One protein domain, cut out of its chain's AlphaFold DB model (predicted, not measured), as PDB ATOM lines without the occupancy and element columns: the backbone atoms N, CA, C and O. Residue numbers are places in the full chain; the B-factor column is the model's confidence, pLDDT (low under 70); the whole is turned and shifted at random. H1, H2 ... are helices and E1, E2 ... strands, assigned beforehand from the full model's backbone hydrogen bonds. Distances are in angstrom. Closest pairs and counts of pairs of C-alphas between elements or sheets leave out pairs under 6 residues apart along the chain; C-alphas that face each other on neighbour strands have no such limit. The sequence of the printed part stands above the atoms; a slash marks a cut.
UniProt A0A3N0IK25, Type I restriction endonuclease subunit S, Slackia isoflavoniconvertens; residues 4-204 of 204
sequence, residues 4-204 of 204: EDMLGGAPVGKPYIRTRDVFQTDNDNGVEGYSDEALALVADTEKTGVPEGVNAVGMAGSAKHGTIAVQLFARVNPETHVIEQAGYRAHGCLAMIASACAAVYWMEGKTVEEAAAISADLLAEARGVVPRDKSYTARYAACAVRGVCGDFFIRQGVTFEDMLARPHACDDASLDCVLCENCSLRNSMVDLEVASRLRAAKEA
ATOM      1  N   GLU A   4     373.418 123.645 286.528       68.06
ATOM      2  CA  GLU A   4     372.180 123.289 285.817       68.06
ATOM      3  C   GLU A   4     372.110 121.813 285.381       68.06
ATOM      4  O   GLU A   4     371.047 121.195 285.433       68.06
ATOM      5  N   ASP A   5     373.246 121.211 285.023       79.25
ATOM      6  CA  ASP A   5     373.315 119.812 284.592       79.25
ATOM      7  C   ASP A   5     373.199 118.840 285.785       79.25
ATOM      8  O   ASP A   5     372.919 117.655 285.599       79.25
ATOM      9  N   MET A   6     373.430 119.322 287.014       83.62
ATOM     10  CA  MET A   6     373.419 118.512 288.240       83.62
ATOM     11  C   MET A   6     372.011 118.324 288.820       83.62
ATOM     12  O   MET A   6     371.798 117.390 289.593       83.62
ATOM     13  N   LEU A   7     371.069 119.205 288.467       84.69
ATOM     14  CA  LEU A   7     369.728 119.306 289.062       84.69
ATOM     15  C   LEU A   7     368.599 119.036 288.057       84.69
ATOM     16  O   LEU A   7     367.523 119.609 288.187       84.69
ATOM     17  N   GLY A   8     368.867 118.202 287.046       77.81
ATOM     18  CA  GLY A   8     367.966 117.799 285.954       77.81
ATOM     19  C   GLY A   8     366.518 118.302 286.044       77.81
ATOM     20  O   GLY A   8     365.681 117.671 286.680       77.81
ATOM     21  N   GLY A   9     366.228 119.421 285.374       79.31
ATOM     22  CA  GLY A   9     364.897 120.043 285.346       79.31
ATOM     23  C   GLY A   9     364.751 121.313 286.192       79.31
ATOM     24  O   GLY A   9     363.766 122.021 286.015       79.31
ATOM     25  N   ALA A  10     365.726 121.643 287.045       84.62
ATOM     26  CA  ALA A  10     365.743 122.908 287.779       84.62
ATOM     27  C   ALA A  10     365.775 124.136 286.839       84.62
ATOM     28  O   ALA A  10     366.373 124.074 285.756       84.62
ATOM     29  N   PRO A  11     365.169 125.272 287.238       84.31
ATOM     30  CA  PRO A  11     365.182 126.483 286.426       84.31
ATOM     31  C   PRO A  11     366.594 127.051 286.278       84.31
ATOM     32  O   PRO A  11     367.408 127.003 287.200       84.31
ATOM     33  N   VAL A  12     366.861 127.640 285.111       80.44
ATOM     34  CA  VAL A  12     368.164 128.215 284.757       80.44
ATOM     35  C   VAL A  12     368.015 129.698 284.441       80.44
ATOM     36  O   VAL A  12     367.087 130.108 283.741       80.44
ATOM     37  N   GLY A  13     368.985 130.486 284.900       77.56
ATOM     38  CA  GLY A  13     369.095 131.911 284.612       77.56
ATOM     39  C   GLY A  13     368.339 132.803 285.595       77.56
ATOM     40  O   GLY A  13     367.466 132.364 286.341       77.56
ATOM     41  N   LYS A  14     368.693 134.090 285.594       76.69
ATOM     42  CA  LYS A  14     368.156 135.058 286.551       76.69
ATOM     43  C   LYS A  14     366.630 135.186 286.415       76.69
ATOM     44  O   LYS A  14     366.146 135.494 285.320       76.69
ATOM     45  N   PRO A  15     365.857 135.006 287.500       77.69
ATOM     46  CA  PRO A  15     364.418 135.205 287.454       77.69
ATOM     47  C   PRO A  15     364.104 136.695 287.281       77.69
ATOM     48  O   PRO A  15     364.653 137.547 287.977       77.69
ATOM     49  N   TYR A  16     363.192 137.012 286.361       71.12
ATOM     50  CA  TYR A  16     362.723 138.376 286.131       71.12
ATOM     51  C   TYR A  16     361.210 138.455 286.308       71.12
ATOM     52  O   TYR A  16     360.461 137.793 285.589       71.12
ATOM     53  N   ILE A  17     360.744 139.350 287.180       68.19
ATOM     54  CA  ILE A  17     359.333 139.749 287.203       68.19
ATOM     55  C   ILE A  17     359.153 140.837 286.142       68.19
ATOM     56  O   ILE A  17     359.234 142.032 286.420       68.19
ATOM     57  N   ARG A  18     358.970 140.414 284.887       63.91
ATOM     58  CA  ARG A  18     358.634 141.307 283.772       63.91
ATOM     59  C   ARG A  18     357.188 141.085 283.374       63.91
ATOM     60  O   ARG A  18     356.844 140.054 282.806       63.91
ATOM     61  N   THR A  19     356.348 142.073 283.648       68.94
ATOM     62  CA  THR A  19     355.012 142.161 283.052       68.94
ATOM     63  C   THR A  19     354.950 143.400 282.166       68.94
ATOM     64  O   THR A  19     355.885 144.198 282.137       68.94
ATOM     65  N   ARG A  20     353.852 143.583 281.425       63.28
ATOM     66  CA  ARG A  20     353.646 144.796 280.616       63.28
ATOM     67  C   ARG A  20     353.783 146.081 281.449       63.28
ATOM     68  O   ARG A  20     354.260 147.083 280.932       63.28
ATOM     69  N   ASP A  21     353.389 146.014 282.720       73.25
ATOM     70  CA  ASP A  21     353.234 147.170 283.605       73.25
ATOM     71  C   ASP A  21     354.221 147.137 284.801       73.25
ATOM     72  O   ASP A  21     354.244 148.058 285.614       73.25
ATOM     73  N   VAL A  22     355.061 146.095 284.911       70.12
ATOM     74  CA  VAL A  22     356.090 145.931 285.956       70.12
ATOM     75  C   VAL A  22     357.426 145.622 285.291       70.12
ATOM     76  O   VAL A  22     357.598 144.559 284.689       70.12
ATOM     77  N   PHE A  23     358.374 146.550 285.416       63.28
ATOM     78  CA  PHE A  23     359.737 146.391 284.922       63.28
ATOM     79  C   PHE A  23     360.736 146.653 286.047       63.28
ATOM     80  O   PHE A  23     360.689 147.690 286.706       63.28
ATOM     81  N   GLN A  24     361.644 145.706 286.259       68.38
ATOM     82  CA  GLN A  24     362.688 145.808 287.268       68.38
ATOM     83  C   GLN A  24     363.888 146.577 286.693       68.38
ATOM     84  O   GLN A  24     364.546 146.114 285.761       68.38
ATOM     85  N   THR A  25     364.132 147.786 287.204       70.38
ATOM     86  CA  THR A  25     365.248 148.655 286.784       70.38
ATOM     87  C   THR A  25     366.505 148.472 287.628       70.38
ATOM     88  O   THR A  25     367.600 148.723 287.138       70.38
ATOM     89  N   ASP A  26     366.348 148.028 288.877       73.75
ATOM     90  CA  ASP A  26     367.436 147.686 289.791       73.75
ATOM     91  C   ASP A  26     367.341 146.192 290.125       73.75
ATOM     92  O   ASP A  26     366.369 145.727 290.727       73.75
ATOM     93  N   ASN A  27     368.305 145.421 289.624       64.94
ATOM     94  CA  ASN A  27     368.236 143.961 289.589       64.94
ATOM     95  C   ASN A  27     369.005 143.278 290.725       64.94
ATOM     96  O   ASN A  27     368.853 142.066 290.882       64.94
ATOM     97  N   ASP A  28     369.833 144.021 291.463       69.94
ATOM     98  CA  ASP A  28     370.819 143.442 292.387       69.94
ATOM     99  C   ASP A  28     370.622 143.887 293.840       69.94
ATOM    100  O   ASP A  28     371.142 143.239 294.749       69.94
ATOM    101  N   ASN A  29     369.834 144.941 294.069       76.94
ATOM    102  CA  ASN A  29     369.574 145.473 295.401       76.94
ATOM    103  C   ASN A  29     368.948 144.416 296.331       76.94
ATOM    104  O   ASN A  29     367.819 143.966 296.117       76.94
ATOM    105  N   GLY A  30     369.691 144.025 297.370       78.88
ATOM    106  CA  GLY A  30     369.273 143.057 298.388       78.88
ATOM    107  C   GLY A  30     369.579 141.588 298.069       78.88
ATOM    108  O   GLY A  30     369.257 140.715 298.880       78.88
ATOM    109  N   VAL A  31     370.196 141.297 296.919       86.44
ATOM    110  CA  VAL A  31     370.642 139.947 296.520       86.44
ATOM    111  C   VAL A  31     372.133 139.905 296.180       86.44
ATOM    112  O   VAL A  31     372.610 138.985 295.512       86.44
ATOM    113  N   GLU A  32     372.903 140.875 296.667       88.88
ATOM    114  CA  GLU A  32     374.337 140.944 296.436       88.88
ATOM    115  C   GLU A  32     375.037 139.678 296.956       88.88
ATOM    116  O   GLU A  32     374.851 139.240 298.096       88.88
ATOM    117  N   GLY A  33     375.864 139.066 296.104       89.75
ATOM    118  CA  GLY A  33     376.591 137.837 296.431       89.75
ATOM    119  C   GLY A  33     375.810 136.538 296.209       89.75
ATOM    120  O   GLY A  33     376.357 135.467 296.475       89.75
ATOM    121  N   TYR A  34     374.574 136.606 295.708       92.88
ATOM    122  CA  TYR A  34     373.888 135.450 295.136       92.88
ATOM    123  C   TYR A  34     374.199 135.329 293.644       92.88
ATOM    124  O   TYR A  34     374.265 136.319 292.920       92.88
ATOM    125  N   SER A  35     374.397 134.095 293.200       93.38
ATOM    126  CA  SER A  35     374.494 133.753 291.780       93.38
ATOM    127  C   SER A  35     373.120 133.690 291.112       93.38
ATOM    128  O   SER A  35     372.104 133.508 291.790       93.38
ATOM    129  N   ASP A  36     373.088 133.803 289.783       91.38
ATOM    130  CA  ASP A  36     371.849 133.699 289.007       91.38
ATOM    131  C   ASP A  36     371.199 132.319 289.174       91.38
ATOM    132  O   ASP A  36     369.978 132.230 289.272       91.38
ATOM    133  N   GLU A  37     372.001 131.258 289.296       92.50
ATOM    134  CA  GLU A  37     371.541 129.891 289.554       92.50
ATOM    135  C   GLU A  37     370.853 129.783 290.922       92.50
ATOM    136  O   GLU A  37     369.752 129.240 291.038       92.50
ATOM    137  N   ALA A  38     371.452 130.372 291.964       94.12
ATOM    138  CA  ALA A  38     370.858 130.376 293.298       94.12
ATOM    139  C   ALA A  38     369.536 131.158 293.325       94.12
ATOM    140  O   ALA A  38     368.584 130.733 293.979       94.12
ATOM    141  N   LEU A  39     369.458 132.286 292.614       93.19
ATOM    142  CA  LEU A  39     368.232 133.078 292.516       93.19
ATOM    143  C   LEU A  39     367.151 132.366 291.696       93.19
ATOM    144  O   LEU A  39     365.981 132.438 292.069       93.19
ATOM    145  N   ALA A  40     367.521 131.637 290.639       92.88
ATOM    146  CA  ALA A  40     366.592 130.812 289.868       92.88
ATOM    147  C   ALA A  40     365.895 129.778 290.763       92.88
ATOM    148  O   ALA A  40     364.671 129.675 290.756       92.88
ATOM    149  N   LEU A  41     366.666 129.086 291.609       95.38
ATOM    150  CA  LEU A  41     366.146 128.110 292.570       95.38
ATOM    151  C   LEU A  41     365.240 128.741 293.634       95.38
ATOM    152  O   LEU A  41     364.284 128.112 294.076       95.38
ATOM    153  N   VAL A  42     365.528 129.976 294.058       94.19
ATOM    154  CA  VAL A  42     364.677 130.723 295.004       94.19
ATOM    155  C   VAL A  42     363.324 131.063 294.390       94.19
ATOM    156  O   VAL A  42     362.316 131.053 295.095       94.19
ATOM    157  N   ALA A  43     363.308 131.405 293.103       92.00
ATOM    158  CA  ALA A  43     362.094 131.768 292.385       92.00
ATOM    159  C   ALA A  43     361.260 130.551 291.955       92.00
ATOM    160  O   ALA A  43     360.115 130.733 291.533       92.00
ATOM    161  N   ASP A  44     361.805 129.336 292.061       93.00
ATOM    162  CA  ASP A  44     361.053 128.129 291.759       93.00
ATOM    163  C   ASP A  44     359.948 127.883 292.788       93.00
ATOM    164  O   ASP A  44     360.169 127.884 293.999       93.00
ATOM    165  N   THR A  45     358.748 127.617 292.284       92.12
ATOM    166  CA  THR A  45     357.593 127.263 293.115       92.12
ATOM    167  C   THR A  45     357.098 125.846 292.854       92.12
ATOM    168  O   THR A  45     356.307 125.342 293.653       92.12
ATOM    169  N   GLU A  46     357.591 125.171 291.809       93.31
ATOM    170  CA  GLU A  46     357.088 123.865 291.371       93.31
ATOM    171  C   GLU A  46     357.258 122.789 292.447       93.31
ATOM    172  O   GLU A  46     356.349 121.999 292.697       93.31
ATOM    173  N   LYS A  47     358.403 122.790 293.138       94.81
ATOM    174  CA  LYS A  47     358.724 121.790 294.170       94.81
ATOM    175  C   LYS A  47     358.336 122.204 295.591       94.81
ATOM    176  O   LYS A  47     358.697 121.532 296.562       94.81
ATOM    177  N   THR A  48     357.620 123.313 295.749       96.12
ATOM    178  CA  THR A  48     357.220 123.789 297.078       96.12
ATOM    179  C   THR A  48     356.046 122.983 297.636       96.12
ATOM    180  O   THR A  48     355.115 122.603 296.930       96.12
ATOM    181  N   GLY A  49     356.064 122.734 298.946       96.06
ATOM    182  CA  GLY A  49     354.997 122.028 299.647       96.06
ATOM    183  C   GLY A  49     355.227 120.523 299.783       96.06
ATOM    184  O   GLY A  49     356.357 120.045 299.835       96.06
ATOM    185  N   VAL A  50     354.126 119.790 299.956       97.50
ATOM    186  CA  VAL A  50     354.128 118.347 300.230       97.50
ATOM    187  C   VAL A  50     353.470 117.650 299.042       97.50
ATOM    188  O   VAL A  50     352.275 117.870 298.836       97.50
ATOM    189  N   PRO A  51     354.210 116.837 298.271       95.56
ATOM    190  CA  PRO A  51     353.632 116.040 297.197       95.56
ATOM    191  C   PRO A  51     352.554 115.067 297.694       95.56
ATOM    192  O   PRO A  51     352.515 114.691 298.868       95.56
ATOM    193  N   GLU A  52     351.689 114.610 296.792       96.44
ATOM    194  CA  GLU A  52     350.717 113.565 297.114       96.44
ATOM    195  C   GLU A  52     351.406 112.197 297.269       96.44
ATOM    196  O   GLU A  52     352.309 111.839 296.506       96.44
ATOM    197  N   GLY A  53     350.968 111.414 298.259       96.19
ATOM    198  CA  GLY A  53     351.485 110.063 298.496       96.19
ATOM    199  C   GLY A  53     352.865 110.009 299.160       96.19
ATOM    200  O   GLY A  53     353.546 108.994 299.054       96.19
ATOM    201  N   VAL A  54     353.292 111.082 299.835       97.44
ATOM    202  CA  VAL A  54     354.560 111.115 300.583       97.44
ATOM    203  C   VAL A  54     354.615 109.997 301.622       97.44
ATOM    204  O   VAL A  54     353.732 109.867 302.471       97.44
ATOM    205  N   ASN A  55     355.698 109.227 301.579       97.81
ATOM    206  CA  ASN A  55     355.981 108.131 302.503       97.81
ATOM    207  C   ASN A  55     357.351 108.260 303.190       97.81
ATOM    208  O   ASN A  55     357.700 107.381 303.976       97.81
ATOM    209  N   ALA A  56     358.084 109.352 302.947       97.94
ATOM    210  CA  ALA A  56     359.353 109.654 303.599       97.94
ATOM    211  C   ALA A  56     359.515 111.162 303.859       97.94
ATOM    212  O   ALA A  56     359.184 111.994 303.007       97.94
ATOM    213  N   VAL A  57     360.019 111.525 305.039       97.94
ATOM    214  CA  VAL A  57     360.159 112.911 305.509       97.94
ATOM    215  C   VAL A  57     361.467 113.099 306.270       97.94
ATOM    216  O   VAL A  57     361.793 112.338 307.174       97.94
ATOM    217  N   GLY A  58     362.190 114.172 305.963       96.00
ATOM    218  CA  GLY A  58     363.431 114.539 306.639       96.00
ATOM    219  C   GLY A  58     363.439 116.009 307.019       96.00
ATOM    220  O   GLY A  58     362.889 116.846 306.307       96.00
ATOM    221  N   MET A  59     364.061 116.341 308.146       95.00
ATOM    222  CA  MET A  59     364.199 117.720 308.605       95.00
ATOM    223  C   MET A  59     365.593 117.968 309.171       95.00
ATOM    224  O   MET A  59     366.118 117.143 309.922       95.00
ATOM    225  N   ALA A  60     366.158 119.136 308.870       93.25
ATOM    226  CA  ALA A  60     367.388 119.618 309.487       93.25
ATOM    227  C   ALA A  60     367.360 121.142 309.685       93.25
ATOM    228  O   ALA A  60     366.779 121.873 308.878       93.25
ATOM    229  N   GLY A  61     367.996 121.628 310.752       90.81
ATOM    230  CA  GLY A  61     368.172 123.062 310.989       90.81
ATOM    231  C   GLY A  61     368.372 123.454 312.452       90.81
ATOM    232  O   GLY A  61     368.036 122.712 313.381       90.81
ATOM    233  N   SER A  62     368.890 124.663 312.662       84.69
ATOM    234  CA  SER A  62     369.167 125.201 313.998       84.69
ATOM    235  C   SER A  62     367.918 125.834 314.607       84.69
ATOM    236  O   SER A  62     367.290 126.719 314.025       84.69
ATOM    237  N   ALA A  63     367.577 125.392 315.820       60.81
ATOM    238  CA  ALA A  63     366.470 125.950 316.596       60.81
ATOM    239  C   ALA A  63     366.925 127.113 317.493       60.81
ATOM    240  O   ALA A  63     366.140 128.032 317.725       60.81
ATOM    241  N   LYS A  64     368.177 127.118 317.984       45.50
ATOM    242  CA  LYS A  64     368.641 128.125 318.959       45.50
ATOM    243  C   LYS A  64     368.842 129.520 318.371       45.50
ATOM    244  O   LYS A  64     368.726 130.491 319.110       45.50
ATOM    245  N   HIS A  65     369.083 129.631 317.066       43.88
ATOM    246  CA  HIS A  65     369.210 130.929 316.394       43.88
ATOM    247  C   HIS A  65     367.888 131.463 315.844       43.88
ATOM    248  O   HIS A  65     367.851 132.597 315.374       43.88
ATOM    249  N   GLY A  66     366.814 130.668 315.931       48.44
ATOM    250  CA  GLY A  66     365.526 130.969 315.332       48.44
ATOM    251  C   GLY A  66     365.615 131.064 313.807       48.44
ATOM    252  O   GLY A  66     366.501 131.677 313.222       48.44
ATOM    253  N   THR A  67     364.603 130.553 313.127       72.06
ATOM    254  CA  THR A  67     364.287 130.882 311.728       72.06
ATOM    255  C   THR A  67     364.912 130.029 310.612       72.06
ATOM    256  O   THR A  67     364.311 130.062 309.552       72.06
ATOM    257  N   ILE A  68     365.993 129.241 310.757       88.19
ATOM    258  CA  ILE A  68     366.575 128.512 309.593       88.19
ATOM    259  C   ILE A  68     366.443 126.991 309.700       88.19
ATOM    260  O   ILE A  68     367.202 126.333 310.411       88.19
ATOM    261  N   ALA A  69     365.498 126.436 308.947       91.50
ATOM    262  CA  ALA A  69     365.253 125.006 308.860       91.50
ATOM    263  C   ALA A  69     364.712 124.613 307.485       91.50
ATOM    264  O   ALA A  69     364.076 125.406 306.787       91.50
ATOM    265  N   VAL A  70     364.927 123.353 307.133       94.56
ATOM    266  CA  VAL A  70     364.370 122.731 305.939       94.56
ATOM    267  C   VAL A  70     363.697 121.421 306.309       94.56
ATOM    268  O   VAL A  70     364.212 120.645 307.114       94.56
ATOM    269  N   GLN A  71     362.538 121.194 305.706       96.50
ATOM    270  CA  GLN A  71     361.826 119.932 305.705       96.50
ATOM    271  C   GLN A  71     361.679 119.471 304.258       96.50
ATOM    272  O   GLN A  71     361.173 120.213 303.417       96.50
ATOM    273  N   LEU A  72     362.137 118.257 303.984       98.19
ATOM    274  CA  LEU A  72     362.049 117.606 302.687       98.19
ATOM    275  C   LEU A  72     361.049 116.453 302.772       98.19
ATOM    276  O   LEU A  72     360.930 115.787 303.804       98.19
ATOM    277  N   PHE A  73     360.347 116.224 301.674       98.50
ATOM    278  CA  PHE A  73     359.334 115.194 301.521       98.50
ATOM    279  C   PHE A  73     359.641 114.397 300.263       98.50
ATOM    280  O   PHE A  73     360.003 114.987 299.247       98.50
ATOM    281  N   ALA A  74     359.450 113.085 300.312       98.50
ATOM    282  CA  ALA A  74     359.567 112.232 299.142       98.50
ATOM    283  C   ALA A  74     358.428 111.214 299.071       98.50
ATOM    284  O   ALA A  74     357.985 110.666 300.087       98.50
ATOM    285  N   ARG A  75     357.985 110.945 297.843       98.50
ATOM    286  CA  ARG A  75     357.291 109.714 297.482       98.50
ATOM    287  C   ARG A  75     358.323 108.762 296.890       98.50
ATOM    288  O   ARG A  75     358.851 109.000 295.806       98.50
ATOM    289  N   VAL A  76     358.610 107.704 297.631       98.50
ATOM    290  CA  VAL A  76     359.558 106.659 297.256       98.50
ATOM    291  C   VAL A  76     358.785 105.424 296.825       98.50
ATOM    292  O   VAL A  76     357.877 104.978 297.529       98.50
ATOM    293  N   ASN A  77     359.157 104.844 295.691       97.88
ATOM    294  CA  ASN A  77     358.621 103.563 295.267       97.88
ATOM    295  C   ASN A  77     359.132 102.445 296.205       97.88
ATOM    296  O   ASN A  77     360.346 102.265 296.316       97.88
ATOM    297  N   PRO A  78     358.255 101.685 296.884       95.88
ATOM    298  CA  PRO A  78     358.679 100.692 297.870       95.88
ATOM    299  C   PRO A  78     359.401  99.480 297.266       95.88
ATOM    300  O   PRO A  78     360.110  98.794 297.991       95.88
ATOM    301  N   GLU A  79     359.239  99.209 295.970       95.56
ATOM    302  CA  GLU A  79     359.872  98.064 295.306       95.56
ATOM    303  C   GLU A  79     361.226  98.438 294.701       95.56
ATOM    304  O   GLU A  79     362.194  97.690 294.822       95.56
ATOM    305  N   THR A  80     361.304  99.597 294.042       97.06
ATOM    306  CA  THR A  80     362.522 100.028 293.336       97.06
ATOM    307  C   THR A  80     363.414 100.941 294.171       97.06
ATOM    308  O   THR A  80     364.548 101.205 293.777       97.06
ATOM    309  N   HIS A  81     362.903 101.455 295.294       97.06
ATOM    310  CA  HIS A  81     363.528 102.490 296.122       97.06
ATOM    311  C   HIS A  81     363.856 103.780 295.356       97.06
ATOM    312  O   HIS A  81     364.667 104.581 295.814       97.06
ATOM    313  N   VAL A  82     363.236 104.010 294.199       98.38
ATOM    314  CA  VAL A  82     363.406 105.251 293.437       98.38
ATOM    315  C   VAL A  82     362.537 106.348 294.044       98.38
ATOM    316  O   VAL A  82     361.361 106.135 294.348       98.38
ATOM    317  N   ILE A  83     363.112 107.537 294.206       98.38
ATOM    318  CA  ILE A  83     362.407 108.752 294.605       98.38
ATOM    319  C   ILE A  83     361.666 109.282 293.376       98.38
ATOM    320  O   ILE A  83     362.256 109.884 292.483       98.38
ATOM    321  N   GLU A  84     360.361 109.034 293.312       98.00
ATOM    322  CA  GLU A  84     359.527 109.398 292.161       98.00
ATOM    323  C   GLU A  84     359.157 110.880 292.157       98.00
ATOM    324  O   GLU A  84     358.964 111.475 291.101       98.00
ATOM    325  N   GLN A  85     358.999 111.461 293.347       97.56
ATOM    326  CA  GLN A  85     358.635 112.859 293.515       97.56
ATOM    327  C   GLN A  85     359.161 113.377 294.848       97.56
ATOM    328  O   GLN A  85     359.064 112.683 295.863       97.56
ATOM    329  N   ALA A  86     359.660 114.608 294.860       98.12
ATOM    330  CA  ALA A  86     360.109 115.284 296.064       98.12
ATOM    331  C   ALA A  86     359.520 116.696 296.168       98.12
ATOM    332  O   ALA A  86     359.130 117.321 295.184       98.12
ATOM    333  N   GLY A  87     359.435 117.199 297.393       98.25
ATOM    334  CA  GLY A  87     359.023 118.570 297.665       98.25
ATOM    335  C   GLY A  87     359.601 119.069 298.976       98.25
ATOM    336  O   GLY A  87     360.172 118.293 299.748       98.25
ATOM    337  N   TYR A  88     359.498 120.370 299.227       98.12
ATOM    338  CA  TYR A  88     360.093 120.969 300.416       98.12
ATOM    339  C   TYR A  88     359.250 122.063 301.064       98.12
ATOM    340  O   TYR A  88     358.453 122.765 300.442       98.12
ATOM    341  N   ARG A  89     359.511 122.261 302.355       95.94
ATOM    342  CA  ARG A  89     359.206 123.486 303.092       95.94
ATOM    343  C   ARG A  89     360.502 124.002 303.687       95.94
ATOM    344  O   ARG A  89     361.224 123.261 304.347       95.94
ATOM    345  N   ALA A  90     360.790 125.274 303.473       93.56
ATOM    346  CA  ALA A  90     361.949 125.925 304.057       93.56
ATOM    347  C   ALA A  90     361.504 127.167 304.818       93.56
ATOM    348  O   ALA A  90     360.588 127.879 304.409       93.56
ATOM    349  N   HIS A  91     362.176 127.422 305.927       89.75
ATOM    350  CA  HIS A  91     362.067 128.654 306.680       89.75
ATOM    351  C   HIS A  91     363.487 129.192 306.836       89.75
ATOM    352  O   HIS A  91     364.398 128.419 307.135       89.75
ATOM    353  N   GLY A  92     363.704 130.480 306.567       87.44
ATOM    354  CA  GLY A  92     365.022 131.098 306.694       87.44
ATOM    355  C   GLY A  92     365.375 132.044 305.555       87.44
ATOM    356  O   GLY A  92     364.516 132.698 304.974       87.44
ATOM    357  N   CYS A  93     366.673 132.144 305.270       91.19
ATOM    358  CA  CYS A  93     367.210 133.020 304.229       91.19
ATOM    359  C   CYS A  93     367.030 132.442 302.814       91.19
ATOM    360  O   CYS A  93     366.812 131.241 302.649       91.19
ATOM    361  N   LEU A  94     367.220 133.284 301.791       94.31
ATOM    362  CA  LEU A  94     367.173 132.871 300.382       94.31
ATOM    363  C   LEU A  94     368.122 131.698 300.094       94.31
ATOM    364  O   LEU A  94     367.752 130.767 299.390       94.31
ATOM    365  N   ALA A  95     369.304 131.668 300.719       95.00
ATOM    366  CA  ALA A  95     370.241 130.552 300.575       95.00
ATOM    367  C   ALA A  95     369.678 129.213 301.091       95.00
ATOM    368  O   ALA A  95     369.993 128.162 300.531       95.00
ATOM    369  N   MET A  96     368.832 129.230 302.129       95.50
ATOM    370  CA  MET A  96     368.173 128.019 302.627       95.50
ATOM    371  C   MET A  96     367.092 127.545 301.654       95.50
ATOM    372  O   MET A  96     367.015 126.351 301.387       95.50
ATOM    373  N   ILE A  97     366.318 128.473 301.083       96.31
ATOM    374  CA  ILE A  97     365.314 128.173 300.049       96.31
ATOM    375  C   ILE A  97     366.000 127.576 298.814       96.31
ATOM    376  O   ILE A  97     365.622 126.490 298.385       96.31
ATOM    377  N   ALA A  98     367.068 128.213 298.319       97.06
ATOM    378  CA  ALA A  98     367.857 127.716 297.193       97.06
ATOM    379  C   ALA A  98     368.416 126.309 297.459       97.06
ATOM    380  O   ALA A  98     368.314 125.427 296.613       97.06
ATOM    381  N   SER A  99     368.989 126.079 298.648       97.38
ATOM    382  CA  SER A  99     369.561 124.771 299.008       97.38
ATOM    383  C   SER A  99     368.486 123.686 299.136       97.38
ATOM    384  O   SER A  99     368.735 122.540 298.776       97.38
ATOM    385  N   ALA A 100     367.301 124.027 299.652       97.31
ATOM    386  CA  ALA A 100     366.177 123.100 299.762       97.31
ATOM    387  C   ALA A 100     365.624 122.716 298.382       97.31
ATOM    388  O   ALA A 100     365.407 121.536 298.121       97.31
ATOM    389  N   CYS A 101     365.471 123.704 297.498       97.81
ATOM    390  CA  CYS A 101     365.077 123.507 296.108       97.81
ATOM    391  C   CYS A 101     366.099 122.629 295.360       97.81
ATOM    392  O   CYS A 101     365.743 121.597 294.797       97.81
ATOM    393  N   ALA A 102     367.396 122.938 295.465       97.88
ATOM    394  CA  ALA A 102     368.449 122.096 294.896       97.88
ATOM    395  C   ALA A 102     368.399 120.652 295.424       97.88
ATOM    396  O   ALA A 102     368.570 119.706 294.662       97.88
ATOM    397  N   ALA A 103     368.133 120.458 296.719       97.94
ATOM    398  CA  ALA A 103     368.075 119.125 297.309       97.94
ATOM    399  C   ALA A 103     366.941 118.266 296.734       97.94
ATOM    400  O   ALA A 103     367.163 117.092 296.456       97.94
ATOM    401  N   VAL A 104     365.747 118.828 296.527       97.94
ATOM    402  CA  VAL A 104     364.620 118.056 295.977       97.94
ATOM    403  C   VAL A 104     364.827 117.694 294.510       97.94
ATOM    404  O   VAL A 104     364.561 116.553 294.145       97.94
ATOM    405  N   TYR A 105     365.389 118.597 293.696       97.62
ATOM    406  CA  TYR A 105     365.776 118.266 292.318       97.62
ATOM    407  C   TYR A 105     366.896 117.229 292.266       97.62
ATOM    408  O   TYR A 105     366.879 116.345 291.417       97.62
ATOM    409  N   TRP A 106     367.858 117.295 293.191       96.31
ATOM    410  CA  TRP A 106     368.907 116.283 293.297       96.31
ATOM    411  C   TRP A 106     368.346 114.889 293.613       96.31
ATOM    412  O   TRP A 106     368.862 113.888 293.119       96.31
ATOM    413  N   MET A 107     367.327 114.814 294.469       97.31
ATOM    414  CA  MET A 107     366.750 113.552 294.930       97.31
ATOM    415  C   MET A 107     365.915 112.842 293.862       97.31
ATOM    416  O   MET A 107     365.958 111.617 293.784       97.31
ATOM    417  N   GLU A 108     365.123 113.577 293.080       96.44
ATOM    418  CA  GLU A 108     364.183 112.971 292.135       96.44
ATOM    419  C   GLU A 108     364.880 112.103 291.077       96.44
ATOM    420  O   GLU A 108     365.923 112.445 290.521       96.44
ATOM    421  N   GLY A 109     364.296 110.934 290.812       96.75
ATOM    422  CA  GLY A 109     364.819 109.949 289.868       96.75
ATOM    423  C   GLY A 109     366.001 109.125 290.384       96.75
ATOM    424  O   GLY A 109     366.400 108.179 289.708       96.75
ATOM    425  N   LYS A 110     366.547 109.432 291.568       97.69
ATOM    426  CA  LYS A 110     367.586 108.625 292.222       97.69
ATOM    427  C   LYS A 110     366.980 107.561 293.120       97.69
ATOM    428  O   LYS A 110     365.873 107.716 293.635       97.69
ATOM    429  N   THR A 111     367.733 106.496 293.355       97.81
ATOM    430  CA  THR A 111     367.444 105.584 294.466       97.81
ATOM    431  C   THR A 111     367.711 106.266 295.808       97.81
ATOM    432  O   THR A 111     368.495 107.216 295.895       97.81
ATOM    433  N   VAL A 112     367.081 105.779 296.877       96.69
ATOM    434  CA  VAL A 112     367.306 106.286 298.239       96.69
ATOM    435  C   VAL A 112     368.793 106.225 298.619       96.69
ATOM    436  O   VAL A 112     369.329 107.184 299.172       96.69
ATOM    437  N   GLU A 113     369.486 105.137 298.286       94.75
ATOM    438  CA  GLU A 113     370.918 104.978 298.540       94.75
ATOM    439  C   GLU A 113     371.781 105.991 297.762       94.75
ATOM    440  O   GLU A 113     372.703 106.581 298.329       94.75
ATOM    441  N   GLU A 114     371.472 106.242 296.487       95.88
ATOM    442  CA  GLU A 114     372.175 107.246 295.676       95.88
ATOM    443  C   GLU A 114     371.938 108.669 296.190       95.88
ATOM    444  O   GLU A 114     372.862 109.484 296.232       95.88
ATOM    445  N   ALA A 115     370.705 108.980 296.601       96.75
ATOM    446  CA  ALA A 115     370.368 110.279 297.169       96.75
ATOM    447  C   ALA A 115     371.091 110.515 298.506       96.75
ATOM    448  O   ALA A 115     371.608 111.610 298.735       96.75
ATOM    449  N   ALA A 116     371.197 109.487 299.357       95.38
ATOM    450  CA  ALA A 116     371.873 109.563 300.653       95.38
ATOM    451  C   ALA A 116     373.380 109.873 300.547       95.38
ATOM    452  O   ALA A 116     373.955 110.439 301.480       95.38
ATOM    453  N   ALA A 117     374.011 109.569 299.409       94.19
ATOM    454  CA  ALA A 117     375.420 109.861 299.147       94.19
ATOM    455  C   ALA A 117     375.720 111.354 298.891       94.19
ATOM    456  O   ALA A 117     376.879 111.722 298.679       94.19
ATOM    457  N   ILE A 118     374.706 112.229 298.915       94.50
ATOM    458  CA  ILE A 118     374.893 113.671 298.737       94.50
ATOM    459  C   ILE A 118     375.898 114.239 299.753       94.50
ATOM    460  O   ILE A 118     375.811 114.011 300.965       94.50
ATOM    461  N   SER A 119     376.845 115.037 299.258       93.38
ATOM    462  CA  SER A 119     377.734 115.843 300.092       93.38
ATOM    463  C   SER A 119     377.275 117.301 300.112       93.38
ATOM    464  O   SER A 119     376.680 117.805 299.157       93.38
ATOM    465  N   ALA A 120     377.570 118.001 301.209       93.50
ATOM    466  CA  ALA A 120     377.262 119.424 301.327       93.50
ATOM    467  C   ALA A 120     377.973 120.263 300.252       93.50
ATOM    468  O   ALA A 120     377.409 121.250 299.790       93.50
ATOM    469  N   ASP A 121     379.176 119.857 299.841       94.81
ATOM    470  CA  ASP A 121     379.963 120.558 298.825       94.81
ATOM    471  C   ASP A 121     379.355 120.381 297.431       94.81
ATOM    472  O   ASP A 121     379.192 121.363 296.711       94.81
ATOM    473  N   LEU A 122     378.929 119.158 297.087       95.06
ATOM    474  CA  LEU A 122     378.239 118.884 295.824       95.06
ATOM    475  C   LEU A 122     376.933 119.678 295.736       95.06
ATOM    476  O   LEU A 122     376.625 120.277 294.708       95.06
ATOM    477  N   LEU A 123     376.177 119.723 296.834       95.81
ATOM    478  CA  LEU A 123     374.939 120.488 296.880       95.81
ATOM    479  C   LEU A 123     375.195 122.002 296.833       95.81
ATOM    480  O   LEU A 123     374.410 122.738 296.244       95.81
ATOM    481  N   ALA A 124     376.289 122.481 297.433       96.44
ATOM    482  CA  ALA A 124     376.691 123.880 297.346       96.44
ATOM    483  C   ALA A 124     377.094 124.278 295.918       96.44
ATOM    484  O   ALA A 124     376.765 125.387 295.502       96.44
ATOM    485  N   GLU A 125     377.766 123.386 295.183       96.00
ATOM    486  CA  GLU A 125     378.086 123.562 293.762       96.00
ATOM    487  C   GLU A 125     376.807 123.621 292.920       96.00
ATOM    488  O   GLU A 125     376.601 124.589 292.193       96.00
ATOM    489  N   ALA A 126     375.907 122.651 293.100       94.50
ATOM    490  CA  ALA A 126     374.644 122.564 292.369       94.50
ATOM    491  C   ALA A 126     373.704 123.756 292.629       94.50
ATOM    492  O   ALA A 126     373.041 124.248 291.721       94.50
ATOM    493  N   ARG A 127     373.655 124.253 293.869       95.12
ATOM    494  CA  ARG A 127     372.864 125.436 294.246       95.12
ATOM    495  C   ARG A 127     373.435 126.736 293.669       95.12
ATOM    496  O   ARG A 127     372.713 127.720 293.545       95.12
ATOM    497  N   GLY A 128     374.737 126.776 293.403       95.19
ATOM    498  CA  GLY A 128     375.451 127.999 293.067       95.19
ATOM    499  C   GLY A 128     375.887 128.827 294.283       95.19
ATOM    500  O   GLY A 128     375.703 128.477 295.464       95.19
ATOM    501  N   VAL A 129     376.524 129.956 293.969       94.88
ATOM    502  CA  VAL A 129     377.145 130.866 294.938       94.88
ATOM    503  C   VAL A 129     376.077 131.615 295.732       94.88
ATOM    504  O   VAL A 129     375.088 132.100 295.181       94.88
ATOM    505  N   VAL A 130     376.312 131.714 297.040       95.06
ATOM    506  CA  VAL A 130     375.539 132.505 298.005       95.06
ATOM    507  C   VAL A 130     376.517 133.255 298.921       95.06
ATOM    508  O   VAL A 130     377.690 132.862 298.994       95.06
ATOM    509  N   PRO A 131     376.070 134.275 299.677       94.44
ATOM    510  CA  PRO A 131     376.919 134.974 300.638       94.44
ATOM    511  C   PRO A 131     377.639 134.023 301.603       94.44
ATOM    512  O   PRO A 131     377.079 133.030 302.077       94.44
ATOM    513  N   ARG A 132     378.909 134.328 301.905       92.38
ATOM    514  CA  ARG A 132     379.824 133.443 302.655       92.38
ATOM    515  C   ARG A 132     379.260 133.008 304.006       92.38
ATOM    516  O   ARG A 132     379.418 131.853 304.407       92.38
ATOM    517  N   ASP A 133     378.598 133.928 304.693       91.00
ATOM    518  CA  ASP A 133     377.971 133.721 305.994       91.00
ATOM    519  C   ASP A 133     376.724 132.824 305.928       91.00
ATOM    520  O   ASP A 133     376.225 132.436 306.975       91.00
ATOM    521  N   LYS A 134     376.233 132.463 304.732       92.25
ATOM    522  CA  LYS A 134     375.097 131.548 304.504       92.25
ATOM    523  C   LYS A 134     375.498 130.199 303.894       92.25
ATOM    524  O   LYS A 134     374.633 129.389 303.560       92.25
ATOM    525  N   SER A 135     376.798 129.927 303.768       91.62
ATOM    526  CA  SER A 135     377.332 128.692 303.167       91.62
ATOM    527  C   SER A 135     376.848 127.402 303.850       91.62
ATOM    528  O   SER A 135     376.642 126.397 303.172       91.62
ATOM    529  N   TYR A 136     376.565 127.443 305.158       91.44
ATOM    530  CA  TYR A 136     376.085 126.295 305.944       91.44
ATOM    531  C   TYR A 136     374.744 125.712 305.468       91.44
ATOM    532  O   TYR A 136     374.443 124.557 305.762       91.44
ATOM    533  N   THR A 137     373.941 126.478 304.727       94.31
ATOM    534  CA  THR A 137     372.601 126.061 304.274       94.31
ATOM    535  C   THR A 137     372.618 124.817 303.381       94.31
ATOM    536  O   THR A 137     371.701 124.000 303.463       94.31
ATOM    537  N   ALA A 138     373.693 124.603 302.614       95.31
ATOM    538  CA  ALA A 138     373.873 123.377 301.832       95.31
ATOM    539  C   ALA A 138     374.066 122.149 302.737       95.31
ATOM    540  O   ALA A 138     373.552 121.072 302.453       95.31
ATOM    541  N   ARG A 139     374.740 122.313 303.881       94.00
ATOM    542  CA  ARG A 139     374.932 121.236 304.862       94.00
ATOM    543  C   ARG A 139     373.609 120.834 305.511       94.00
ATOM    544  O   ARG A 139     373.352 119.650 305.684       94.00
ATOM    545  N   TYR A 140     372.745 121.808 305.796       94.75
ATOM    546  CA  TYR A 140     371.408 121.544 306.340       94.75
ATOM    547  C   TYR A 140     370.557 120.769 305.336       94.75
ATOM    548  O   TYR A 140     369.960 119.756 305.684       94.75
ATOM    549  N   ALA A 141     370.554 121.202 304.076       96.06
ATOM    550  CA  ALA A 141     369.815 120.517 303.027       96.06
ATOM    551  C   ALA A 141     370.344 119.091 302.779       96.06
ATOM    552  O   ALA A 141     369.545 118.161 302.761       96.06
ATOM    553  N   ALA A 142     371.664 118.876 302.721       95.56
ATOM    554  CA  ALA A 142     372.252 117.536 302.602       95.56
ATOM    555  C   ALA A 142     371.895 116.619 303.790       95.56
ATOM    556  O   ALA A 142     371.536 115.457 303.596       95.56
ATOM    557  N   CYS A 143     371.911 117.140 305.022       94.69
ATOM    558  CA  CYS A 143     371.434 116.400 306.192       94.69
ATOM    559  C   CYS A 143     369.948 116.046 306.097       94.69
ATOM    560  O   CYS A 143     369.564 114.938 306.466       94.69
ATOM    561  N   ALA A 144     369.111 116.952 305.592       95.75
ATOM    562  CA  ALA A 144     367.694 116.674 305.400       95.75
ATOM    563  C   ALA A 144     367.454 115.609 304.317       95.75
ATOM    564  O   ALA A 144     366.572 114.775 304.508       95.75
ATOM    565  N   VAL A 145     368.260 115.570 303.245       97.25
ATOM    566  CA  VAL A 145     368.218 114.490 302.236       97.25
ATOM    567  C   VAL A 145     368.507 113.146 302.895       97.25
ATOM    568  O   VAL A 145     367.702 112.222 302.777       97.25
ATOM    569  N   ARG A 146     369.604 113.047 303.661       95.62
ATOM    570  CA  ARG A 146     369.916 111.836 304.437       95.62
ATOM    571  C   ARG A 146     368.782 111.484 305.401       95.62
ATOM    572  O   ARG A 146     368.444 110.315 305.545       95.62
ATOM    573  N   GLY A 147     368.141 112.489 305.999       95.50
ATOM    574  CA  GLY A 147     366.987 112.295 306.873       95.50
ATOM    575  C   GLY A 147     365.757 111.721 306.185       95.50
ATOM    576  O   GLY A 147     365.148 110.821 306.751       95.50
ATOM    577  N   VAL A 148     365.428 112.164 304.969       97.38
ATOM    578  CA  VAL A 148     364.358 111.545 304.167       97.38
ATOM    579  C   VAL A 148     364.699 110.087 303.873       97.38
ATOM    580  O   VAL A 148     363.855 109.208 304.027       97.38
ATOM    581  N   CYS A 149     365.946 109.828 303.477       96.88
ATOM    582  CA  CYS A 149     366.399 108.489 303.117       96.88
ATOM    583  C   CYS A 149     366.329 107.523 304.304       96.88
ATOM    584  O   CYS A 149     365.823 106.410 304.182       96.88
ATOM    585  N   GLY A 150     366.792 107.964 305.474       95.81
ATOM    586  CA  GLY A 150     366.694 107.178 306.696       95.81
ATOM    587  C   GLY A 150     365.250 106.978 307.152       95.81
ATOM    588  O   GLY A 150     364.878 105.849 307.447       95.81
ATOM    589  N   ASP A 151     364.408 108.018 307.144       97.31
ATOM    590  CA  ASP A 151     362.987 107.895 307.513       97.31
ATOM    591  C   ASP A 151     362.260 106.854 306.650       97.31
ATOM    592  O   ASP A 151     361.501 106.045 307.183       97.31
ATOM    593  N   PHE A 152     362.552 106.802 305.344       97.25
ATOM    594  CA  PHE A 152     362.019 105.763 304.464       97.25
ATOM    595  C   PHE A 152     362.353 104.355 304.975       97.25
ATOM    596  O   PHE A 152     361.443 103.556 305.191       97.25
ATOM    597  N   PHE A 153     363.632 104.050 305.222       95.44
ATOM    598  CA  PHE A 153     364.030 102.718 305.692       95.44
ATOM    599  C   PHE A 153     363.462 102.388 307.066       95.44
ATOM    600  O   PHE A 153     362.971 101.280 307.277       95.44
ATOM    601  N   ILE A 154     363.479 103.348 307.991       95.31
ATOM    602  CA  ILE A 154     362.952 103.166 309.347       95.31
ATOM    603  C   ILE A 154     361.465 102.793 309.299       95.31
ATOM    604  O   ILE A 154     361.035 101.885 310.010       95.31
ATOM    605  N   ARG A 155     360.687 103.402 308.397       95.38
ATOM    606  CA  ARG A 155     359.276 103.038 308.171       95.38
ATOM    607  C   ARG A 155     359.084 101.652 307.562       95.38
ATOM    608  O   ARG A 155     358.042 101.049 307.798       95.38
ATOM    609  N   GLN A 156     360.071 101.136 306.829       94.25
ATOM    610  CA  GLN A 156     360.087  99.746 306.353       94.25
ATOM    611  C   GLN A 156     360.480  98.740 307.451       94.25
ATOM    612  O   GLN A 156     360.496  97.536 307.206       94.25
ATOM    613  N   GLY A 157     360.775  99.206 308.671       94.19
ATOM    614  CA  GLY A 157     361.040  98.344 309.820       94.19
ATOM    615  C   GLY A 157     362.476  97.836 309.916       94.19
ATOM    616  O   GLY A 157     362.707  96.814 310.563       94.19
ATOM    617  N   VAL A 158     363.441  98.528 309.299       93.50
ATOM    618  CA  VAL A 158     364.866  98.207 309.486       93.50
ATOM    619  C   VAL A 158     365.276  98.349 310.954       93.50
ATOM    620  O   VAL A 158     364.746  99.180 311.699       93.50
ATOM    621  N   THR A 159     366.235  97.533 311.382       94.31
ATOM    622  CA  THR A 159     366.769  97.587 312.746       94.31
ATOM    623  C   THR A 159     367.816  98.693 312.912       94.31
ATOM    624  O   THR A 159     368.257  99.320 311.946       94.31
ATOM    625  N   PHE A 160     368.224  98.943 314.160       93.94
ATOM    626  CA  PHE A 160     369.318  99.867 314.452       93.94
ATOM    627  C   PHE A 160     370.624  99.396 313.797       93.94
ATOM    628  O   PHE A 160     371.354 100.187 313.207       93.94
ATOM    629  N   GLU A 161     370.877  98.092 313.843       92.88
ATOM    630  CA  GLU A 161     372.052  97.441 313.282       92.88
ATOM    631  C   GLU A 161     372.050  97.519 311.747       92.88
ATOM    632  O   GLU A 161     373.078  97.843 311.151       92.88
ATOM    633  N   ASP A 162     370.887  97.319 311.112       93.31
ATOM    634  CA  ASP A 162     370.725  97.501 309.663       93.31
ATOM    635  C   ASP A 162     371.007  98.946 309.244       93.31
ATOM    636  O   ASP A 162     371.663  99.183 308.230       93.31
ATOM    637  N   MET A 163     370.534  99.925 310.024       93.19
ATOM    638  CA  MET A 163     370.832 101.332 309.766       93.19
ATOM    639  C   MET A 163     372.318 101.635 309.935       93.19
ATOM    640  O   MET A 163     372.892 102.281 309.067       93.19
ATOM    641  N   LEU A 164     372.977 101.141 310.986       90.00
ATOM    642  CA  LEU A 164     374.421 101.345 311.176       90.00
ATOM    643  C   LEU A 164     375.270 100.735 310.053       90.00
ATOM    644  O   LEU A 164     376.325 101.275 309.720       90.00
ATOM    645  N   ALA A 165     374.827  99.620 309.471       90.75
ATOM    646  CA  ALA A 165     375.524  98.967 308.368       90.75
ATOM    647  C   ALA A 165     375.365  99.704 307.026       90.75
ATOM    648  O   ALA A 165     376.138  99.463 306.094       90.75
ATOM    649  N   ARG A 166     374.367 100.588 306.897       88.75
ATOM    650  CA  ARG A 166     374.092 101.312 305.653       88.75
ATOM    651  C   ARG A 166     375.074 102.472 305.442       88.75
ATOM    652  O   ARG A 166     375.371 103.224 306.374       88.75
ATOM    653  N   PRO A 167     375.541 102.690 304.201       82.88
ATOM    654  CA  PRO A 167     376.351 103.856 303.884       82.88
ATOM    655  C   PRO A 167     375.523 105.132 304.076       82.88
ATOM    656  O   PRO A 167     374.349 105.183 303.718       82.88
ATOM    657  N   HIS A 168     376.144 106.169 304.640       83.19
ATOM    658  CA  HIS A 168     375.532 107.492 304.836       83.19
ATOM    659  C   HIS A 168     374.267 107.513 305.722       83.19
ATOM    660  O   HIS A 168     373.513 108.484 305.681       83.19
ATOM    661  N   ALA A 169     374.045 106.477 306.539       71.38
ATOM    662  CA  ALA A 169     372.837 106.334 307.348       71.38
ATOM    663  C   ALA A 169     372.727 107.333 308.504       71.38
ATOM    664  O   ALA A 169     371.659 107.884 308.722       71.38
ATOM    665  N   CYS A 170     373.806 107.572 309.252       80.81
ATOM    666  CA  CYS A 170     373.927 108.663 310.220       80.81
ATOM    667  C   CYS A 170     375.381 108.740 310.689       80.81
ATOM    668  O   CYS A 170     375.926 107.767 311.202       80.81
ATOM    669  N   ASP A 171     376.003 109.899 310.542       78.31
ATOM    670  CA  ASP A 171     377.322 110.217 311.070       78.31
ATOM    671  C   ASP A 171     377.157 110.990 312.386       78.31
ATOM    672  O   ASP A 171     377.274 112.216 312.437       78.31
ATOM    673  N   ASP A 172     376.800 110.274 313.460       75.19
ATOM    674  CA  ASP A 172     376.524 110.934 314.739       75.19
ATOM    675  C   ASP A 172     377.733 111.748 315.230       75.19
ATOM    676  O   ASP A 172     378.891 111.365 315.058       75.19
ATOM    677  N   ALA A 173     377.440 112.920 315.796       81.62
ATOM    678  CA  ALA A 173     378.413 113.930 316.202       81.62
ATOM    679  C   ALA A 173     379.413 114.390 315.113       81.62
ATOM    680  O   ALA A 173     380.433 115.004 315.439       81.62
ATOM    681  N   SER A 174     379.131 114.168 313.822       87.38
ATOM    682  CA  SER A 174     379.913 114.773 312.740       87.38
ATOM    683  C   SER A 174     379.811 116.299 312.733       87.38
ATOM    684  O   SER A 174     378.929 116.895 313.356       87.38
ATOM    685  N   LEU A 175     380.687 116.960 311.967       86.50
ATOM    686  CA  LEU A 175     380.604 118.408 311.766       86.50
ATOM    687  C   LEU A 175     379.217 118.830 311.250       86.50
ATOM    688  O   LEU A 175     378.685 119.853 311.675       86.50
ATOM    689  N   ASP A 176     378.617 118.036 310.364       86.62
ATOM    690  CA  ASP A 176     377.286 118.271 309.800       86.62
ATOM    691  C   ASP A 176     376.229 118.188 310.896       86.62
ATOM    692  O   ASP A 176     375.390 119.081 311.024       86.62
ATOM    693  N   CYS A 177     376.308 117.137 311.713       86.25
ATOM    694  CA  CYS A 177     375.406 116.880 312.824       86.25
ATOM    695  C   CYS A 177     375.465 117.996 313.883       86.25
ATOM    696  O   CYS A 177     374.422 118.501 314.317       86.25
ATOM    697  N   VAL A 178     376.675 118.425 314.252       88.00
ATOM    698  CA  VAL A 178     376.907 119.502 315.223       88.00
ATOM    699  C   VAL A 178     376.382 120.837 314.693       88.00
ATOM    700  O   VAL A 178     375.708 121.557 315.426       88.00
ATOM    701  N   LEU A 179     376.629 121.153 313.417       87.38
ATOM    702  CA  LEU A 179     376.174 122.407 312.806       87.38
ATOM    703  C   LEU A 179     374.662 122.465 312.594       87.38
ATOM    704  O   LEU A 179     374.077 123.545 312.698       87.38
ATOM    705  N   CYS A 180     374.027 121.338 312.262       85.44
ATOM    706  CA  CYS A 180     372.578 121.298 312.089       85.44
ATOM    707  C   CYS A 180     371.850 121.548 313.406       85.44
ATOM    708  O   CYS A 180     370.741 122.052 313.353       85.44
ATOM    709  N   GLU A 181     372.449 121.243 314.562       85.81
ATOM    710  CA  GLU A 181     371.845 121.241 315.905       85.81
ATOM    711  C   GLU A 181     370.632 120.311 316.051       85.81
ATOM    712  O   GLU A 181     370.593 119.544 317.006       85.81
ATOM    713  N   ASN A 182     369.678 120.315 315.115       87.94
ATOM    714  CA  ASN A 182     368.543 119.406 315.032       87.94
ATOM    715  C   ASN A 182     368.521 118.723 313.664       87.94
ATOM    716  O   ASN A 182     368.539 119.374 312.620       87.94
ATOM    717  N   CYS A 183     368.450 117.397 313.688       90.88
ATOM    718  CA  CYS A 183     368.286 116.542 312.522       90.88
ATOM    719  C   CYS A 183     367.285 115.448 312.895       90.88
ATOM    720  O   CYS A 183     367.456 114.798 313.930       90.88
ATOM    721  N   SER A 184     366.246 115.249 312.081       93.06
ATOM    722  CA  SER A 184     365.228 114.225 312.344       93.06
ATOM    723  C   SER A 184     365.837 112.826 312.385       93.06
ATOM    724  O   SER A 184     365.493 112.041 313.260       93.06
ATOM    725  N   LEU A 185     366.807 112.551 311.507       93.06
ATOM    726  CA  LEU A 185     367.476 111.257 311.424       93.06
ATOM    727  C   LEU A 185     368.219 110.894 312.697       93.06
ATOM    728  O   LEU A 185     368.107 109.773 313.172       93.06
ATOM    729  N   ARG A 186     368.946 111.856 313.273       92.00
ATOM    730  CA  ARG A 186     369.669 111.639 314.528       92.00
ATOM    731  C   ARG A 186     368.708 111.235 315.640       92.00
ATOM    732  O   ARG A 186     368.994 110.303 316.377       92.00
ATOM    733  N   ASN A 187     367.558 111.905 315.730       91.88
ATOM    734  CA  ASN A 187     366.542 111.560 316.721       91.88
ATOM    735  C   ASN A 187     366.006 110.139 316.481       91.88
ATOM    736  O   ASN A 187     366.003 109.335 317.404       91.88
ATOM    737  N   SER A 188     365.653 109.799 315.238       93.50
ATOM    738  CA  SER A 188     365.171 108.456 314.896       93.50
ATOM    739  C   SER A 188     366.216 107.361 315.148       93.50
ATOM    740  O   SER A 188     365.864 106.271 315.587       93.50
ATOM    741  N   MET A 189     367.500 107.643 314.920       93.69
ATOM    742  CA  MET A 189     368.594 106.715 315.219       93.69
ATOM    743  C   MET A 189     368.759 106.485 316.721       93.69
ATOM    744  O   MET A 189     368.917 105.340 317.138       93.69
ATOM    745  N   VAL A 190     368.665 107.540 317.537       93.12
ATOM    746  CA  VAL A 190     368.671 107.417 319.005       93.12
ATOM    747  C   VAL A 190     367.473 106.595 319.482       93.12
ATOM    748  O   VAL A 190     367.634 105.706 320.317       93.12
ATOM    749  N   ASP A 191     366.283 106.832 318.927       94.38
ATOM    750  CA  ASP A 191     365.083 106.064 319.273       94.38
ATOM    751  C   ASP A 191     365.244 104.573 318.925       94.38
ATOM    752  O   ASP A 191     364.924 103.701 319.740       94.38
ATOM    753  N   LEU A 192     365.794 104.265 317.744       94.62
ATOM    754  CA  LEU A 192     366.110 102.895 317.330       94.62
ATOM    755  C   LEU A 192     367.149 102.235 318.239       94.62
ATOM    756  O   LEU A 192     366.985 101.069 318.606       94.62
ATOM    757  N   GLU A 193     368.193 102.965 318.626       94.62
ATOM    758  CA  GLU A 193     369.226 102.470 319.530       94.62
ATOM    759  C   GLU A 193     368.641 102.117 320.900       94.62
ATOM    760  O   GLU A 193     368.875 101.025 321.427       94.62
ATOM    761  N   VAL A 194     367.838 103.020 321.471       95.81
ATOM    762  CA  VAL A 194     367.149 102.792 322.745       95.81
ATOM    763  C   VAL A 194     366.243 101.566 322.639       95.81
ATOM    764  O   VAL A 194     366.285 100.697 323.511       95.81
ATOM    765  N   ALA A 195     365.471 101.442 321.557       94.38
ATOM    766  CA  ALA A 195     364.614 100.284 321.325       94.38
ATOM    767  C   ALA A 195     365.410  98.973 321.177       94.38
ATOM    768  O   ALA A 195     364.986  97.941 321.705       94.38
ATOM    769  N   SER A 196     366.563  98.992 320.498       94.31
ATOM    770  CA  SER A 196     367.462  97.832 320.387       94.31
ATOM    771  C   SER A 196     367.978  97.403 321.765       94.31
ATOM    772  O   SER A 196     367.765  96.263 322.189       94.31
ATOM    773  N   ARG A 197     368.529  98.344 322.542       95.56
ATOM    774  CA  ARG A 197     369.056  98.080 323.892       95.56
ATOM    775  C   ARG A 197     367.982  97.571 324.859       95.56
ATOM    776  O   ARG A 197     368.250  96.673 325.652       95.56
ATOM    777  N   LEU A 198     366.761  98.105 324.785       95.06
ATOM    778  CA  LEU A 198     365.637  97.641 325.605       95.06
ATOM    779  C   LEU A 198     365.191  96.215 325.257       95.06
ATOM    780  O   LEU A 198     364.741  95.501 326.151       95.06
ATOM    781  N   ARG A 199     365.285  95.796 323.989       92.88
ATOM    782  CA  ARG A 199     365.008  94.406 323.586       92.88
ATOM    783  C   ARG A 199     366.072  93.462 324.134       92.88
ATOM    784  O   ARG A 199     365.716  92.526 324.840       92.88
ATOM    785  N   ALA A 200     367.349  93.791 323.939       92.75
ATOM    786  CA  ALA A 200     368.462  93.000 324.464       92.75
ATOM    787  C   ALA A 200     368.394  92.830 325.995       92.75
ATOM    788  O   ALA A 200     368.611  91.740 326.511       92.75
ATOM    789  N   ALA A 201     368.020  93.885 326.729       94.38
ATOM    790  CA  ALA A 201     367.879  93.828 328.184       94.38
ATOM    791  C   ALA A 201     366.703  92.962 328.677       94.38
ATOM    792  O   ALA A 201     366.711  92.548 329.829       94.38
ATOM    793  N   LYS A 202     365.679  92.715 327.847       94.00
ATOM    794  CA  LYS A 202     364.556  91.818 328.185       94.00
ATOM    795  C   LYS A 202     364.870  90.346 327.919       94.00
ATOM    796  O   LYS A 202     364.179  89.485 328.454       94.00
ATOM    797  N   GLU A 203     365.838  90.082 327.050       89.50
ATOM    798  CA  GLU A 203     366.252  88.740 326.633       89.50
ATOM    799  C   GLU A 203     367.406  88.181 327.487       89.50
ATOM    800  O   GLU A 203     367.680  86.983 327.417       89.50
ATOM    801  N   ALA A 204     368.056  89.036 328.285       78.62
ATOM    802  CA  ALA A 204     369.109  88.702 329.248       78.62
ATOM    803  C   ALA A 204     368.544  88.333 330.629       78.62
ATOM    804  O   ALA A 204     369.125  87.422 331.265       78.62
TER     805      ALA A 204
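Overview. This is residues 4 to 204 of the 204 residues of the protein "Type I restriction endonuclease subunit S" of Slackia isoflavoniconvertens (UniProt A0A3N0IK25). What does the domain look like? It is a three-stranded sheet with two helices, H2 and H5, side by side over one face, and the shorter helices H1, H3, H4 and H7 packed on those two. At one end of the long axis residues 198 to 204 stick out, of which 198 to 203 belong to H8, and at the other end the loop of residues 18 to 23. What is it made of? The printed part has 201 residues with eight named helices and three named strands, in the order H1 E1 E2 E3 H2 H3 H4 H5 H6 H7 H8; the class is mixed, and the sheet runs E1 E2 E3, antiparallel. The whole is compact, with a radius of gyration of the C-alphas of 18.1 A, and spans 74 by 36 by 24 A.

Arrangement. What precedes the sheet? H1, residues 36 to 43, touches H2, residues 94 to 107, about perpendicular at 89 degrees; their closest C-alphas, of Val 42 and Ala 98, are 4.9 A apart. How is the sheet built? E1, residues 56 to 62, E2, 68 to 76, and E3, 83 to 91, form a meander of two hairpins, each strand the antiparallel neighbour of the one before. N 58 and O 72 at 3.0 A, and N 73 and O 87 at 2.8 A, are within hydrogen-bond range. What is on it? H2 and the hub H5, residues 137 to 155, are on the same face, two layers with helices on one face of a sheet: H2 over E2 and E3 at a height of 8.0 A, H5 over E1 and E2 at 4.6 A. H5 touches H2 with residues 137 to 145 alone, at a steep tilt of 41 degrees, the same way; the closest C-alphas, of Met 96 and Thr 137, are 5.1 A apart. What else touches? H5 touches H3, residues 112 to 116, H4, 120 to 127, and H7, 175 to 180, with closest C-alphas Arg 146 and Ala 116 at 4.8 A, Arg 139 and Ala 120 at 4.6 A, and Tyr 140 and Cys 180 at 5.9 A. H8, residues 184 to 203, touches H5 with residues 184 to 188 alone and H6, residues 160 to 165, with 189 to 196 alone; the closest C-alphas are Leu 185 and Gly 147, 4.7 A, and Leu 192 and Phe 160, 5.3 A. In H1 to H8 every O i to N i+4 pair is within hydrogen-bond range.

Along the chain. Where are the anchors? C-alpha 36, where H1 begins, is at (371.849, 133.699, 289.007), and C-alpha 203, where H8 ends, at (366.252, 88.740, 326.633). How long are the longer elements? From first to last C-alpha E1 measures 21.1 A, E2 26.1 A, E3 23.3 A, H2 20.1 A, H5 26.9 A and H8 29.2 A.

Size, cuts and confidence. How far does it reach? The two C-alphas farthest apart, of Asp 21 and Ala 204, are 75.9 A apart. Is it unbroken? The printed part has no cut; the link from H1 to E1, 12 residues, is long. Where is confidence low? Under 70 are residues 4, 17 to 20, 23 to 24, 27 to 28 and 63 to 66.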